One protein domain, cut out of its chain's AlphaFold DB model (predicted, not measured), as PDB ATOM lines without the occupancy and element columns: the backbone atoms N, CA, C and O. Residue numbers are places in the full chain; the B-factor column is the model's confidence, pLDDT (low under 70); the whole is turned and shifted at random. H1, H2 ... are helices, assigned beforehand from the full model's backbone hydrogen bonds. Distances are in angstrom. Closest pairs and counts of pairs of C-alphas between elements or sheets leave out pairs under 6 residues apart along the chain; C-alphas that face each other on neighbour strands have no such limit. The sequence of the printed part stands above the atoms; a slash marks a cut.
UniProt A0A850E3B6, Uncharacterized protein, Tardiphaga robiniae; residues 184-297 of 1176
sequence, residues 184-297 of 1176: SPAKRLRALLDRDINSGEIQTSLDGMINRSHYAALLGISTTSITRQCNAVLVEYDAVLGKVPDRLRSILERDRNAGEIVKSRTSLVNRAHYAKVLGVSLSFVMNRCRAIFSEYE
ATOM      1  N   SER A 184      -8.487 -26.064  -2.035       79.31
ATOM      2  CA  SER A 184      -7.108 -26.527  -2.215       79.31
ATOM      3  C   SER A 184      -6.880 -27.934  -1.622       79.31
ATOM      4  O   SER A 184      -7.406 -28.250  -0.547       79.31
ATOM      5  N   PRO A 185      -6.059 -28.786  -2.271       80.19
ATOM      6  CA  PRO A 185      -5.742 -30.126  -1.768       80.19
ATOM      7  C   PRO A 185      -5.206 -30.148  -0.330       80.19
ATOM      8  O   PRO A 185      -5.514 -31.071   0.417       80.19
ATOM      9  N   ALA A 186      -4.472 -29.112   0.088       81.31
ATOM     10  CA  ALA A 186      -3.929 -29.001   1.441       81.31
ATOM     11  C   ALA A 186      -5.024 -28.869   2.515       81.31
ATOM     12  O   ALA A 186      -4.953 -29.531   3.547       81.31
ATOM     13  N   LYS A 187      -6.070 -28.070   2.260       82.31
ATOM     14  CA  LYS A 187      -7.184 -27.890   3.208       82.31
ATOM     15  C   LYS A 187      -8.021 -29.168   3.341       82.31
ATOM     16  O   LYS A 187      -8.451 -29.509   4.436       82.31
ATOM     17  N   ARG A 188      -8.191 -29.905   2.236       84.38
ATOM     18  CA  ARG A 188      -8.850 -31.223   2.229       84.38
ATOM     19  C   ARG A 188      -8.028 -32.288   2.956       84.38
ATOM     20  O   ARG A 188      -8.606 -33.086   3.685       84.38
ATOM     21  N   LEU A 189      -6.703 -32.294   2.780       90.62
ATOM     22  CA  LEU A 189      -5.821 -33.217   3.496       90.62
ATOM     23  C   LEU A 189      -5.883 -32.988   5.008       90.62
ATOM     24  O   LEU A 189      -6.011 -33.957   5.745       90.62
ATOM     25  N   ARG A 190      -5.833 -31.729   5.456       89.88
ATOM     26  CA  ARG A 190      -5.893 -31.392   6.884       89.88
ATOM     27  C   ARG A 190      -7.170 -31.930   7.537       89.88
ATOM     28  O   ARG A 190      -7.080 -32.666   8.504       89.88
ATOM     29  N   ALA A 191      -8.333 -31.701   6.920       84.62
ATOM     30  CA  ALA A 191      -9.609 -32.219   7.425       84.62
ATOM     31  C   ALA A 191      -9.669 -33.760   7.498       84.62
ATOM     32  O   ALA A 191     -10.275 -34.311   8.415       84.62
ATOM     33  N   LEU A 192      -9.046 -34.468   6.543       86.62
ATOM     34  CA  LEU A 192      -8.950 -35.932   6.586       86.62
ATOM     35  C   LEU A 192      -8.034 -36.408   7.715       86.62
ATOM     36  O   LEU A 192      -8.403 -37.323   8.444       86.62
ATOM     37  N   LEU A 193      -6.867 -35.782   7.874       89.50
ATOM     38  CA  LEU A 193      -5.924 -36.133   8.933       89.50
ATOM     39  C   LEU A 193      -6.486 -35.815  10.322       89.50
ATOM     40  O   LEU A 193      -6.333 -36.635  11.218       89.50
ATOM     41  N   ASP A 194      -7.200 -34.699  10.487       82.50
ATOM     42  CA  ASP A 194      -7.920 -34.360  11.723       82.50
ATOM     43  C   ASP A 194      -8.991 -35.389  12.075       82.50
ATOM     44  O   ASP A 194      -9.167 -35.758  13.233       82.50
ATOM     45  N   ARG A 195      -9.732 -35.879  11.084       85.56
ATOM     46  CA  ARG A 195     -10.727 -36.921  11.331       85.56
ATOM     47  C   ARG A 195     -10.057 -38.233  11.738       85.56
ATOM     48  O   ARG A 195     -10.456 -38.827  12.734       85.56
ATOM     49  N   ASP A 196      -9.049 -38.664  10.986       84.06
ATOM     50  CA  ASP A 196      -8.412 -39.968  11.174       84.06
ATOM     51  C   ASP A 196      -7.533 -40.019  12.440       84.06
ATOM     52  O   ASP A 196      -7.403 -41.074  13.061       84.06
ATOM     53  N   ILE A 197      -6.946 -38.891  12.861       80.62
ATOM     54  CA  ILE A 197      -6.234 -38.800  14.144       80.62
ATOM     55  C   ILE A 197      -7.216 -38.877  15.319       80.62
ATOM     56  O   ILE A 197      -6.936 -39.557  16.301       80.62
ATOM     57  N   ASN A 198      -8.395 -38.258  15.193       72.00
ATOM     58  CA  ASN A 198      -9.435 -38.298  16.220       72.00
ATOM     59  C   ASN A 198     -10.127 -39.669  16.307       72.00
ATOM     60  O   ASN A 198     -10.574 -40.051  17.386       72.00
ATOM     61  N   SER A 199     -10.200 -40.425  15.206       71.38
ATOM     62  CA  SER A 199     -10.735 -41.796  15.203       71.38
ATOM     63  C   SER A 199      -9.696 -42.874  15.541       71.38
ATOM     64  O   SER A 199     -10.072 -44.025  15.764       71.38
ATOM     65  N   GLY A 200      -8.402 -42.532  15.596       71.75
ATOM     66  CA  GLY A 200      -7.309 -43.494  15.797       71.75
ATOM     67  C   GLY A 200      -7.012 -44.369  14.571       71.75
ATOM     68  O   GLY A 200      -6.337 -45.393  14.686       71.75
ATOM     69  N   GLU A 201      -7.505 -43.984  13.392       79.00
ATOM     70  CA  GLU A 201      -7.383 -44.743  12.138       79.00
ATOM     71  C   GLU A 201      -6.292 -44.205  11.199       79.00
ATOM     72  O   GLU A 201      -6.179 -44.654  10.052       79.00
ATOM     73  N   ILE A 202      -5.468 -43.265  11.674       83.50
ATOM     74  CA  ILE A 202      -4.413 -42.639  10.874       83.50
ATOM     75  C   ILE A 202      -3.490 -43.683  10.226       83.50
ATOM     76  O   ILE A 202      -2.888 -44.538  10.882       83.50
ATOM     77  N   GLN A 203      -3.377 -43.615   8.899       83.44
ATOM     78  CA  GLN A 203      -2.577 -44.563   8.129       83.44
ATOM     79  C   GLN A 203      -1.134 -44.078   8.022       83.44
ATOM     80  O   GLN A 203      -0.855 -43.048   7.406       83.44
ATOM     81  N   THR A 204      -0.198 -44.855   8.559       80.38
ATOM     82  CA  THR A 204       1.239 -44.565   8.502       80.38
ATOM     83  C   THR A 204       1.975 -45.515   7.555       80.38
ATOM     84  O   THR A 204       1.514 -46.621   7.256       80.38
ATOM     85  N   SER A 205       3.090 -45.063   6.984       78.50
ATOM     86  CA  SER A 205       4.030 -45.911   6.250       78.50
ATOM     87  C   SER A 205       4.918 -46.708   7.214       78.50
ATOM     88  O   SER A 205       4.868 -46.530   8.430       78.50
ATOM     89  N   LEU A 206       5.735 -47.625   6.681       66.56
ATOM     90  CA  LEU A 206       6.632 -48.474   7.485       66.56
ATOM     91  C   LEU A 206       7.649 -47.672   8.316       66.56
ATOM     92  O   LEU A 206       8.101 -48.142   9.355       66.56
ATOM     93  N   ASP A 207       7.988 -46.466   7.873       67.31
ATOM     94  CA  ASP A 207       8.840 -45.511   8.581       67.31
ATOM     95  C   ASP A 207       8.085 -44.699   9.651       67.31
ATOM     96  O   ASP A 207       8.712 -43.936  10.381       67.31
ATOM     97  N   GLY A 208       6.774 -44.886   9.814       62.78
ATOM     98  CA  GLY A 208       5.964 -44.199  10.822       62.78
ATOM     99  C   GLY A 208       5.554 -42.771  10.451       62.78
ATOM    100  O   GLY A 208       4.939 -42.111  11.282       62.78
ATOM    101  N   MET A 209       5.858 -42.310   9.233       81.19
ATOM    102  CA  MET A 209       5.294 -41.070   8.686       81.19
ATOM    103  C   MET A 209       3.875 -41.312   8.159       81.19
ATOM    104  O   MET A 209       3.466 -42.457   7.955       81.19
ATOM    105  N   ILE A 210       3.118 -40.253   7.882       86.75
ATOM    106  CA  ILE A 210       1.822 -40.358   7.203       86.75
ATOM    107  C   ILE A 210       1.981 -41.083   5.861       86.75
ATOM    108  O   ILE A 210       2.812 -40.721   5.023       86.75
ATOM    109  N   ASN A 211       1.126 -42.079   5.607       88.25
ATOM    110  CA  ASN A 211       1.142 -42.859   4.375       88.25
ATOM    111  C   ASN A 211       0.672 -42.011   3.183       88.25
ATOM    112  O   ASN A 211      -0.505 -41.978   2.815       88.25
ATOM    113  N   ARG A 212       1.624 -41.335   2.539       90.62
ATOM    114  CA  ARG A 212       1.362 -40.398   1.436       90.62
ATOM    115  C   ARG A 212       0.643 -41.055   0.259       90.62
ATOM    116  O   ARG A 212      -0.136 -40.387  -0.410       90.62
ATOM    117  N   SER A 213       0.878 -42.342   0.002       85.00
ATOM    118  CA  SER A 213       0.201 -43.080  -1.075       85.00
ATOM    119  C   SER A 213      -1.271 -43.331  -0.757       85.00
ATOM    120  O   SER A 213      -2.115 -43.163  -1.635       85.00
ATOM    121  N   HIS A 214      -1.585 -43.678   0.494       89.81
ATOM    122  CA  HIS A 214      -2.959 -43.858   0.956       89.81
ATOM    123  C   HIS A 214      -3.753 -42.547   0.860       89.81
ATOM    124  O   HIS A 214      -4.781 -42.486   0.184       89.81
ATOM    125  N   TYR A 215      -3.232 -41.466   1.445       89.75
ATOM    126  CA  TYR A 215      -3.924 -40.174   1.441       89.75
ATOM    127  C   TYR A 215      -3.964 -39.516   0.054       89.75
ATOM    128  O   TYR A 215      -4.926 -38.821  -0.267       89.75
ATOM    129  N   ALA A 216      -2.985 -39.781  -0.820       83.88
ATOM    130  CA  ALA A 216      -3.055 -39.367  -2.222       83.88
ATOM    131  C   ALA A 216      -4.222 -40.044  -2.957       83.88
ATOM    132  O   ALA A 216      -4.941 -39.375  -3.700       83.88
ATOM    133  N   ALA A 217      -4.442 -41.341  -2.711       79.25
ATOM    134  CA  ALA A 217      -5.557 -42.082  -3.291       79.25
ATOM    135  C   ALA A 217      -6.914 -41.545  -2.808       79.25
ATOM    136  O   ALA A 217      -7.793 -41.314  -3.636       79.25
ATOM    137  N   LEU A 218      -7.062 -41.261  -1.507       81.50
ATOM    138  CA  LEU A 218      -8.284 -40.663  -0.945       81.50
ATOM    139  C   LEU A 218      -8.579 -39.263  -1.505       81.50
ATOM    140  O   LEU A 218      -9.735 -38.899  -1.703       81.50
ATOM    141  N   LEU A 219      -7.537 -38.481  -1.791       78.06
ATOM    142  CA  LEU A 219      -7.665 -37.144  -2.375       78.06
ATOM    143  C   LEU A 219      -7.816 -37.148  -3.906       78.06
ATOM    144  O   LEU A 219      -8.052 -36.089  -4.489       78.06
ATOM    145  N   GLY A 220      -7.666 -38.301  -4.565       77.62
ATOM    146  CA  GLY A 220      -7.702 -38.410  -6.026       77.62
ATOM    147  C   GLY A 220      -6.522 -37.727  -6.730       77.62
ATOM    148  O   GLY A 220      -6.653 -37.304  -7.878       77.62
ATOM    149  N   ILE A 221      -5.371 -37.596  -6.060       80.25
ATOM    150  CA  ILE A 221      -4.157 -36.957  -6.597       80.25
ATOM    151  C   ILE A 221      -2.978 -37.939  -6.617       80.25
ATOM    152  O   ILE A 221      -3.021 -39.004  -6.014       80.25
ATOM    153  N   SER A 222      -1.893 -37.607  -7.324       79.75
ATOM    154  CA  SER A 222      -0.696 -38.462  -7.320       79.75
ATOM    155  C   SER A 222       0.133 -38.292  -6.042       79.75
ATOM    156  O   SER A 222       0.179 -37.206  -5.459       79.75
ATOM    157  N   THR A 223       0.890 -39.328  -5.665       82.31
ATOM    158  CA  THR A 223       1.814 -39.309  -4.513       82.31
ATOM    159  C   THR A 223       2.885 -38.210  -4.623       82.31
ATOM    160  O   THR A 223       3.320 -37.624  -3.631       82.31
ATOM    161  N   THR A 224       3.290 -37.853  -5.843       81.25
ATOM    162  CA  THR A 224       4.181 -36.705  -6.083       81.25
ATOM    163  C   THR A 224       3.467 -35.372  -5.835       81.25
ATOM    164  O   THR A 224       4.070 -34.431  -5.323       81.25
ATOM    165  N   SER A 225       2.178 -35.272  -6.183       76.56
ATOM    166  CA  SER A 225       1.396 -34.042  -6.018       76.56
ATOM    167  C   SER A 225       1.060 -33.769  -4.555       76.56
ATOM    168  O   SER A 225       1.203 -32.624  -4.135       76.56
ATOM    169  N   ILE A 226       0.698 -34.795  -3.769       85.94
ATOM    170  CA  ILE A 226       0.472 -34.632  -2.321       85.94
ATOM    171  C   ILE A 226       1.752 -34.162  -1.621       85.94
ATOM    172  O   ILE A 226       1.714 -33.209  -0.851       85.94
ATOM    173  N   THR A 227       2.903 -34.740  -1.989       85.62
ATOM    174  CA  THR A 227       4.205 -34.376  -1.414       85.62
ATOM    175  C   THR A 227       4.582 -32.934  -1.737       85.62
ATOM    176  O   THR A 227       5.150 -32.254  -0.901       85.62
ATOM    177  N   ARG A 228       4.252 -32.432  -2.931       84.69
ATOM    178  CA  ARG A 228       4.580 -31.053  -3.316       84.69
ATOM    179  C   ARG A 228       3.591 -30.026  -2.763       84.69
ATOM    180  O   ARG A 228       4.001 -28.961  -2.327       84.69
ATOM    181  N   GLN A 229       2.294 -30.310  -2.845       82.25
ATOM    182  CA  GLN A 229       1.235 -29.328  -2.571       82.25
ATOM    183  C   GLN A 229       0.773 -29.327  -1.115       82.25
ATOM    184  O   GLN A 229       0.197 -28.341  -0.670       82.25
ATOM    185  N   CYS A 230       1.009 -30.417  -0.384       88.56
ATOM    186  CA  CYS A 230       0.534 -30.583   0.988       88.56
ATOM    187  C   CYS A 230       1.678 -30.841   1.981       88.56
ATOM    188  O   CYS A 230       1.414 -31.260   3.103       88.56
ATOM    189  N   ASN A 231       2.939 -30.592   1.593       87.75
ATOM    190  CA  ASN A 231       4.105 -30.894   2.430       87.75
ATOM    191  C   ASN A 231       4.021 -30.251   3.817       87.75
ATOM    192  O   ASN A 231       4.333 -30.900   4.802       87.75
ATOM    193  N   ALA A 232       3.574 -28.994   3.890       85.31
ATOM    194  CA  ALA A 232       3.462 -28.270   5.154       85.31
ATOM    195  C   ALA A 232       2.504 -28.965   6.139       85.31
ATOM    196  O   ALA A 232       2.846 -29.125   7.303       85.31
ATOM    197  N   VAL A 233       1.354 -29.446   5.648       88.88
ATOM    198  CA  VAL A 233       0.378 -30.195   6.457       88.88
ATOM    199  C   VAL A 233       0.932 -31.570   6.841       88.88
ATOM    200  O   VAL A 233       0.764 -32.005   7.967       88.88
ATOM    201  N   LEU A 234       1.632 -32.259   5.935       89.50
ATOM    202  CA  LEU A 234       2.243 -33.556   6.257       89.50
ATOM    203  C   LEU A 234       3.313 -33.426   7.354       89.50
ATOM    204  O   LEU A 234       3.276 -34.173   8.323       89.50
ATOM    205  N   VAL A 235       4.208 -32.439   7.240       84.94
ATOM    206  CA  VAL A 235       5.273 -32.173   8.225       84.94
ATOM    207  C   VAL A 235       4.697 -31.820   9.598       84.94
ATOM    208  O   VAL A 235       5.209 -32.286  10.612       84.94
ATOM    209  N   GLU A 236       3.623 -31.029   9.634       86.25
ATOM    210  CA  GLU A 236       2.915 -30.662  10.864       86.25
ATOM    211  C   GLU A 236       2.417 -31.899  11.633       86.25
ATOM    212  O   GLU A 236       2.677 -32.023  12.828       86.25
ATOM    213  N   TYR A 237       1.763 -32.848  10.958       84.25
ATOM    214  CA  TYR A 237       1.201 -34.035  11.616       84.25
ATOM    215  C   TYR A 237       2.243 -35.136  11.855       84.25
ATOM    216  O   TYR A 237       2.150 -35.855  12.851       84.25
ATOM    217  N   ASP A 238       3.276 -35.239  11.014       80.88
ATOM    218  CA  ASP A 238       4.422 -36.120  11.270       80.88
ATOM    219  C   ASP A 238       5.137 -35.725  12.585       80.88
ATOM    220  O   ASP A 238       5.572 -36.595  13.343       80.88
ATOM    221  N   ALA A 239       5.189 -34.428  12.924       78.38
ATOM    222  CA  ALA A 239       5.741 -33.948  14.195       78.38
ATOM    223  C   ALA A 239       4.884 -34.332  15.419       78.38
ATOM    224  O   ALA A 239       5.424 -34.580  16.500       78.38
ATOM    225  N   VAL A 240       3.558 -34.424  15.262       74.06
ATOM    226  CA  VAL A 240       2.641 -34.873  16.327       74.06
ATOM    227  C   VAL A 240       2.859 -36.357  16.644       74.06
ATOM    228  O   VAL A 240       2.924 -36.735  17.814       74.06
ATOM    229  N   LEU A 241       3.055 -37.192  15.618       70.44
ATOM    230  CA  LEU A 241       3.319 -38.629  15.771       70.44
ATOM    231  C   LEU A 241       4.686 -38.934  16.416       70.44
ATOM    232  O   LEU A 241       4.855 -39.984  17.040       70.44
ATOM    233  N   GLY A 242       5.650 -38.012  16.330       69.62
ATOM    234  CA  GLY A 242       6.987 -38.160  16.917       69.62
ATOM    235  C   GLY A 242       7.030 -38.238  18.452       69.62
ATOM    236  O   GLY A 242       7.978 -38.797  18.991       69.62
ATOM    237  N   LYS A 243       6.002 -37.745  19.164       73.69
ATOM    238  CA  LYS A 243       5.947 -37.704  20.646       73.69
ATOM    239  C   LYS A 243       5.348 -38.959  21.301       73.69
ATOM    240  O   LYS A 243       5.230 -39.040  22.523       73.69
ATOM    241  N   VAL A 244       4.916 -39.934  20.501       77.50
ATOM    242  CA  VAL A 244       4.235 -41.149  20.983       77.50
ATOM    243  C   VAL A 244       5.138 -42.069  21.830       77.50
ATOM    244  O   VAL A 244       4.639 -42.576  22.836       77.50
ATOM    245  N   PRO A 245       6.434 -42.283  21.511       79.19
ATOM    246  CA  PRO A 245       7.318 -43.120  22.332       79.19
ATOM    247  C   PRO A 245       7.491 -42.612  23.773       79.19
ATOM    248  O   PRO A 245       7.429 -43.407  24.708       79.19
ATOM    249  N   ASP A 246       7.620 -41.298  23.969       77.88
ATOM    250  CA  ASP A 246       7.784 -40.705  25.305       77.88
ATOM    251  C   ASP A 246       6.520 -40.888  26.152       77.88
ATOM    252  O   ASP A 246       6.580 -41.300  27.309       77.88
ATOM    253  N   ARG A 247       5.349 -40.683  25.538       79.31
ATOM    254  CA  ARG A 247       4.050 -40.894  26.187       79.31
ATOM    255  C   ARG A 247       3.815 -42.364  26.539       79.31
ATOM    256  O   ARG A 247       3.247 -42.648  27.591       79.31
ATOM    257  N   LEU A 248       4.263 -43.295  25.691       85.31
ATOM    258  CA  LEU A 248       4.237 -44.724  26.004       85.31
ATOM    259  C   LEU A 248       5.117 -45.041  27.211       85.31
ATOM    260  O   LEU A 248       4.664 -45.767  28.089       85.31
ATOM    261  N   ARG A 249       6.346 -44.509  27.260       84.69
ATOM    262  CA  ARG A 249       7.252 -44.730  28.391       84.69
ATOM    263  C   ARG A 249       6.614 -44.223  29.684       84.69
ATOM    264  O   ARG A 249       6.511 -44.999  30.620       84.69
ATOM    265  N   SER A 250       6.046 -43.014  29.697       83.00
ATOM    266  CA  SER A 250       5.338 -42.486  30.876       83.00
ATOM    267  C   SER A 250       4.131 -43.331  31.308       83.00
ATOM    268  O   SER A 250       3.899 -43.495  32.502       83.00
ATOM    269  N   ILE A 251       3.355 -43.876  30.362       84.44
ATOM    270  CA  ILE A 251       2.213 -44.754  30.671       84.44
ATOM    271  C   ILE A 251       2.694 -46.092  31.235       84.44
ATOM    272  O   ILE A 251       2.179 -46.535  32.255       84.44
ATOM    273  N   LEU A 252       3.689 -46.717  30.604       85.25
ATOM    274  CA  LEU A 252       4.254 -47.981  31.076       85.25
ATOM    275  C   LEU A 252       4.925 -47.833  32.438       85.25
ATOM    276  O   LEU A 252       4.812 -48.731  33.259       85.25
ATOM    277  N   GLU A 253       5.585 -46.710  32.703       84.81
ATOM    278  CA  GLU A 253       6.225 -46.412  33.985       84.81
ATOM    279  C   GLU A 253       5.201 -46.177  35.093       84.81
ATOM    280  O   GLU A 253       5.316 -46.743  36.178       84.81
ATOM    281  N   ARG A 254       4.130 -45.434  34.798       84.31
ATOM    282  CA  ARG A 254       2.993 -45.278  35.711       84.31
ATOM    283  C   ARG A 254       2.328 -46.622  36.016       84.31
ATOM    284  O   ARG A 254       2.121 -46.938  37.182       84.31
ATOM    285  N   ASP A 255       2.025 -47.419  34.994       85.25
ATOM    286  CA  ASP A 255       1.380 -48.723  35.161       85.25
ATOM    287  C   ASP A 255       2.322 -49.737  35.846       85.25
ATOM    288  O   ASP A 255       1.867 -50.577  36.620       85.25
ATOM    289  N   ARG A 256       3.646 -49.639  35.628       81.56
ATOM    290  CA  ARG A 256       4.676 -50.396  36.367       81.56
ATOM    291  C   ARG A 256       4.635 -50.065  37.849       81.56
ATOM    292  O   ARG A 256       4.585 -50.978  38.665       81.56
ATOM    293  N   ASN A 257       4.632 -48.778  38.179       77.69
ATOM    294  CA  ASN A 257       4.634 -48.297  39.559       77.69
ATOM    295  C   ASN A 257       3.315 -48.611  40.280       77.69
ATOM    296  O   ASN A 257       3.322 -48.843  41.483       77.69
ATOM    297  N   ALA A 258       2.200 -48.676  39.546       76.75
ATOM    298  CA  ALA A 258       0.908 -49.122  40.064       76.75
ATOM    299  C   ALA A 258       0.777 -50.657  40.168       76.75
ATOM    300  O   ALA A 258      -0.175 -51.149  40.762       76.75
ATOM    301  N   GLY A 259       1.706 -51.432  39.591       80.56
ATOM    302  CA  GLY A 259       1.608 -52.895  39.503       80.56
ATOM    303  C   GLY A 259       0.565 -53.399  38.492       80.56
ATOM    304  O   GLY A 259       0.262 -54.590  38.457       80.56
ATOM    305  N   GLU A 260       0.040 -52.518  37.643       83.00
ATOM    306  CA  GLU A 260      -1.101 -52.756  36.750       83.00
ATOM    307  C   GLU A 260      -0.701 -52.986  35.283       83.00
ATOM    308  O   GLU A 260      -1.540 -52.891  34.387       83.00
ATOM    309  N   ILE A 261       0.569 -53.308  34.994       85.12
ATOM    310  CA  ILE A 261       0.997 -53.583  33.612       85.12
ATOM    311  C   ILE A 261       0.118 -54.675  32.998       85.12
ATOM    312  O   ILE A 261       0.148 -55.840  33.409       85.12
ATOM    313  N   VAL A 262      -0.615 -54.314  31.944       80.12
ATOM    314  CA  VAL A 262      -1.516 -55.242  31.264       80.12
ATOM    315  C   VAL A 262      -0.690 -56.233  30.459       80.12
ATOM    316  O   VAL A 262      -0.055 -55.886  29.461       80.12
ATOM    317  N   LYS A 263      -0.707 -57.496  30.885       78.06
ATOM    318  CA  LYS A 263       0.032 -58.592  30.252       78.06
ATOM    319  C   LYS A 263      -0.788 -59.257  29.148       78.06
ATOM    320  O   LYS A 263      -2.018 -59.284  29.147       78.06
ATOM    321  N   SER A 264      -0.086 -59.763  28.147       77.75
ATOM    322  CA  SER A 264      -0.625 -60.622  27.096       77.75
ATOM    323  C   SER A 264      -0.668 -62.078  27.576       77.75
ATOM    324  O   SER A 264      -0.120 -62.421  28.622       77.75
ATOM    325  N   ARG A 265      -1.265 -62.972  26.779       65.94
ATOM    326  CA  ARG A 265      -1.291 -64.419  27.076       65.94
ATOM    327  C   ARG A 265       0.100 -65.062  27.177       65.94
ATOM    328  O   ARG A 265       0.212 -66.148  27.722       65.94
ATOM    329  N   THR A 266       1.146 -64.419  26.652       61.88
ATOM    330  CA  THR A 266       2.540 -64.886  26.745       61.88
ATOM    331  C   THR A 266       3.287 -64.253  27.920       61.88
ATOM    332  O   THR A 266       4.510 -64.178  27.891       61.88
ATOM    333  N   SER A 267       2.560 -63.712  28.900       62.50
ATOM    334  CA  SER A 267       3.061 -62.968  30.062       62.50
ATOM    335  C   SER A 267       3.793 -61.655  29.755       62.50
ATOM    336  O   SER A 267       3.876 -60.836  30.652       62.50
ATOM    337  N   LEU A 268       4.225 -61.405  28.510       79.25
ATOM    338  CA  LEU A 268       4.789 -60.141  27.985       79.25
ATOM    339  C   LEU A 268       3.802 -58.973  28.026       79.25
ATOM    340  O   LEU A 268       2.590 -59.197  28.009       79.25
ATOM    341  N   VAL A 269       4.305 -57.736  27.997       81.94
ATOM    342  CA  VAL A 269       3.477 -56.521  27.998       81.94
ATOM    343  C   VAL A 269       2.534 -56.529  26.788       81.94
ATOM    344  O   VAL A 269       2.930 -56.808  25.652       81.94
ATOM    345  N   ASN A 270       1.245 -56.263  27.008       86.62
ATOM    346  CA  ASN A 270       0.215 -56.370  25.979       86.62
ATOM    347  C   ASN A 270       0.256 -55.180  25.011       86.62
ATOM    348  O   ASN A 270      -0.459 -54.191  25.157       86.62
ATOM    349  N   ARG A 271       1.072 -55.302  23.963       88.62
ATOM    350  CA  ARG A 271       1.269 -54.253  22.947       88.62
ATOM    351  C   ARG A 271      -0.027 -53.815  22.250       88.62
ATOM    352  O   ARG A 271      -0.132 -52.657  21.863       88.62
ATOM    353  N   ALA A 272      -1.026 -54.695  22.123       82.25
ATOM    354  CA  ALA A 272      -2.335 -54.349  21.554       82.25
ATOM    355  C   ALA A 272      -3.179 -53.485  22.497       82.25
ATOM    356  O   ALA A 272      -3.821 -52.537  22.046       82.25
ATOM    357  N   HIS A 273      -3.132 -53.771  23.799       86.12
ATOM    358  CA  HIS A 273      -3.743 -52.918  24.814       86.12
ATOM    359  C   HIS A 273      -3.110 -51.520  24.796       86.12
ATOM    360  O   HIS A 273      -3.816 -50.531  24.621       86.12
ATOM    361  N   TYR A 274      -1.779 -51.437  24.867       84.19
ATOM    362  CA  TYR A 274      -1.080 -50.149  24.905       84.19
ATOM    363  C   TYR A 274      -1.172 -49.358  23.591       84.19
ATOM    364  O   TYR A 274      -1.229 -48.133  23.630       84.19
ATOM    365  N   ALA A 275      -1.298 -50.021  22.436       81.38
ATOM    366  CA  ALA A 275      -1.638 -49.353  21.176       81.38
ATOM    367  C   ALA A 275      -3.007 -48.662  21.237       81.38
ATOM    368  O   ALA A 275      -3.131 -47.498  20.853       81.38
ATOM    369  N   LYS A 276      -4.010 -49.342  21.803       79.94
ATOM    370  CA  LYS A 276      -5.349 -48.775  22.004       79.94
ATOM    371  C   LYS A 276      -5.330 -47.600  22.986       79.94
ATOM    372  O   LYS A 276      -5.957 -46.585  22.709       79.94
ATOM    373  N   VAL A 277      -4.592 -47.712  24.094       80.00
ATOM    374  CA  VAL A 277      -4.454 -46.637  25.101       80.00
ATOM    375  C   VAL A 277      -3.774 -45.393  24.518       80.00
ATOM    376  O   VAL A 277      -4.129 -44.269  24.865       80.00
ATOM    377  N   LEU A 278      -2.825 -45.576  23.599       76.88
ATOM    378  CA  LEU A 278      -2.126 -44.483  22.922       76.88
ATOM    379  C   LEU A 278      -2.893 -43.882  21.736       76.88
ATOM    380  O   LEU A 278      -2.454 -42.863  21.204       76.88
ATOM    381  N   GLY A 279      -4.000 -44.496  21.306       75.62
ATOM    382  CA  GLY A 279      -4.750 -44.062  20.125       75.62
ATOM    383  C   GLY A 279      -3.981 -44.240  18.810       75.62
ATOM    384  O   GLY A 279      -4.178 -43.465  17.878       75.62
ATOM    385  N   VAL A 280      -3.083 -45.227  18.728       76.50
ATOM    386  CA  VAL A 280      -2.272 -45.509  17.531       76.50
ATOM    387  C   VAL A 280      -2.421 -46.964  17.087       76.50
ATOM    388  O   VAL A 280      -2.830 -47.839  17.852       76.50
ATOM    389  N   SER A 281      -2.062 -47.257  15.838       76.06
ATOM    390  CA  SER A 281      -2.149 -48.617  15.307       76.06
ATOM    391  C   SER A 281      -1.144 -49.573  15.967       76.06
ATOM    392  O   SER A 281      -0.023 -49.204  16.329       76.06
ATOM    393  N   LEU A 282      -1.517 -50.853  16.077       77.62
ATOM    394  CA  LEU A 282      -0.645 -51.898  16.630       77.62
ATOM    395  C   LEU A 282       0.682 -52.021  15.860       77.62
ATOM    396  O   LEU A 282       1.729 -52.253  16.461       77.62
ATOM    397  N   SER A 283       0.661 -51.836  14.539       72.62
ATOM    398  CA  SER A 283       1.870 -51.871  13.709       72.62
ATOM    399  C   SER A 283       2.850 -50.746  14.056       72.62
ATOM    400  O   SER A 283       4.056 -50.988  14.090       72.62
ATOM    401  N   PHE A 284       2.357 -49.544  14.376       74.62
ATOM    402  CA  PHE A 284       3.194 -48.424  14.810       74.62
ATOM    403  C   PHE A 284       3.920 -48.747  16.124       74.62
ATOM    404  O   PHE A 284       5.143 -48.619  16.215       74.62
ATOM    405  N   VAL A 285       3.182 -49.260  17.112       78.19
ATOM    406  CA  VAL A 285       3.722 -49.668  18.420       78.19
ATOM    407  C   VAL A 285       4.761 -50.785  18.277       78.19
ATOM    408  O   VAL A 285       5.835 -50.713  18.875       78.19
ATOM    409  N   MET A 286       4.492 -51.779  17.428       78.25
ATOM    410  CA  MET A 286       5.403 -52.900  17.173       78.25
ATOM    411  C   MET A 286       6.725 -52.482  16.516       78.25
ATOM    412  O   MET A 286       7.751 -53.109  16.777       78.25
ATOM    413  N   ASN A 287       6.716 -51.440  15.681       73.12
ATOM    414  CA  ASN A 287       7.895 -51.028  14.918       73.12
ATOM    415  C   ASN A 287       8.721 -49.941  15.616       73.12
ATOM    416  O   ASN A 287       9.947 -49.995  15.580       73.12
ATOM    417  N   ARG A 288       8.075 -48.954  16.251       74.62
ATOM    418  CA  ARG A 288       8.757 -47.769  16.808       74.62
ATOM    419  C   ARG A 288       8.944 -47.800  18.318       74.62
ATOM    420  O   ARG A 288       9.846 -47.142  18.818       74.62
ATOM    421  N   CYS A 289       8.143 -48.583  19.034       77.88
ATOM    422  CA  CYS A 289       8.181 -48.636  20.496       77.88
ATOM    423  C   CYS A 289       8.734 -49.958  21.046       77.88
ATOM    424  O   CYS A 289       8.701 -50.194  22.251       77.88
ATOM    425  N   ARG A 290       9.250 -50.834  20.172       80.12
ATOM    426  CA  ARG A 290       9.734 -52.172  20.540       80.12
ATOM    427  C   ARG A 290      10.787 -52.145  21.649       80.12
ATOM    428  O   ARG A 290      10.676 -52.934  22.577       80.12
ATOM    429  N   ALA A 291      11.760 -51.237  21.550       77.06
ATOM    430  CA  ALA A 291      12.830 -51.096  22.536       77.06
ATOM    431  C   ALA A 291      12.286 -50.744  23.930       77.06
ATOM    432  O   ALA A 291      12.697 -51.352  24.909       77.06
ATOM    433  N   ILE A 292      11.281 -49.863  24.000       80.94
ATOM    434  CA  ILE A 292      10.649 -49.451  25.259       80.94
ATOM    435  C   ILE A 292       9.922 -50.633  25.909       80.94
ATOM    436  O   ILE A 292      10.068 -50.839  27.100       80.94
ATOM    437  N   PHE A 293       9.199 -51.477  25.166       81.31
ATOM    438  CA  PHE A 293       8.615 -52.682  25.782       81.31
ATOM    439  C   PHE A 293       9.682 -53.650  26.298       81.31
ATOM    440  O   PHE A 293       9.502 -54.232  27.361       81.31
ATOM    441  N   SER A 294      10.791 -53.807  25.571       75.94
ATOM    442  CA  SER A 294      11.886 -54.687  25.987       75.94
ATOM    443  C   SER A 294      12.575 -54.220  27.275       75.94
ATOM    444  O   SER A 294      12.953 -55.067  28.076       75.94
ATOM    445  N   GLU A 295      12.668 -52.909  27.524       76.75
ATOM    446  CA  GLU A 295      13.178 -52.342  28.789       76.75
ATOM    447  C   GLU A 295      12.338 -52.772  30.010       76.75
ATOM    448  O   GLU A 295      12.874 -52.963  31.098       76.75
ATOM    449  N   TYR A 296      11.029 -52.965  29.833       68.38
ATOM    450  CA  TYR A 296      10.081 -53.294  30.908       68.38
ATOM    451  C   TYR A 296       9.804 -54.804  31.028       68.38
ATOM    452  O   TYR A 296       9.124 -55.241  31.955       68.38
ATOM    453  N   GLU A 297      10.335 -55.606  30.102       72.00
ATOM    454  CA  GLU A 297      10.216 -57.071  30.060       72.00
ATOM    455  C   GLU A 297      11.477 -57.782  30.613       72.00
ATOM    456  O   GLU A 297      11.501 -59.009  30.676       72.00
TER     457      GLU A 297
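AT A GLANCE: This is residues 184 to 297 of the 1176 residues of an uncharacterized protein of Tardiphaga robiniae (UniProt A0A850E3B6). Two small helical lobes follow each other end to end and make a rod, H1 to H4 in one and H5 to H8 in the other. Both are built alike: the first helix, H1 or H5, has the last, H4 or H8, side by side with it and running the same way, while the two short helices between them, H2 and H3 or H6 and H7, stand across its beginning. The 114 printed residues have eight named helices, H1 to H8 in chain order, and no named strand; the class is all helix. The whole is only just loose, close to compact, with a radius of gyration of the C-alphas of 16.2 A and spans of 50 by 21 by 21 A.

HOW THE PARTS SIT: The longest helix and the hub is H1, residues 185 to 199. It touches H4, residues 231 to 241, the same way at a shallow tilt of 15 degrees; their closest C-alphas, of Arg 190 and Val 233, are 6.4 A apart. With residues 185 to 189 alone it touches H2, residues 212 to 219, about perpendicular at 75 degrees, closest at the C-alphas of Leu 189 and Leu 219, 7.3 A. With residues 185 to 186 alone it only just touches H3, residues 223 to 229, with 3 pairs of C-alphas within 8 A; the closest are those of Ala 186 and Gln 229, 6.5 A apart. H2 and H3 touch at 77 degrees, about perpendicular, with the C-alphas of Ser 213 and Thr 223 closest at 5.4 A. H4 meets H5, residues 244 to 257, only through their link. H5 touches H6, residues 271 to 278, with residues 244 to 248 alone; the closest C-alphas, of Leu 248 and Leu 278, are 7.1 A apart. H6 touches H7, residues 282 to 288, about perpendicular at 90 degrees, with the C-alphas of Ala 275 and Leu 282 closest at 5.3 A. H5 only just touches H8, residues 290 to 296, with 3 pairs of C-alphas within 8 A, the closest being those of Arg 249 and Ile 292 at 6.6 A; they run the same way at a shallow tilt of 18 degrees. Every O i to N i+4 pair is within hydrogen-bond range in H1, H2, H3, H5, H6 and H7; in H4 it is 6 of 7 and in H8 2 of 3.

IN THESE COORDINATES: H1 begins at C-alpha 185 (-5.742, -30.126, -1.768) and is 21.2 A long. H4 is 15.4 A long, and H5, 19.9 A long, begins at C-alpha 244 (4.235, -41.149, 20.983). H8 ends at C-alpha 296 (10.081, -53.294, 30.908).

THE WHOLE: The C-alphas farthest apart, those of Ser 184 and Gly 259, are 50.1 A apart. The links H1 to H2, of 12 residues, and H5 to H6, of 13, are long. The printed part has no cut. Its mean pLDDT is 80.2, and residues 206 to 208, 242, 265 to 267 and 296 are under 70.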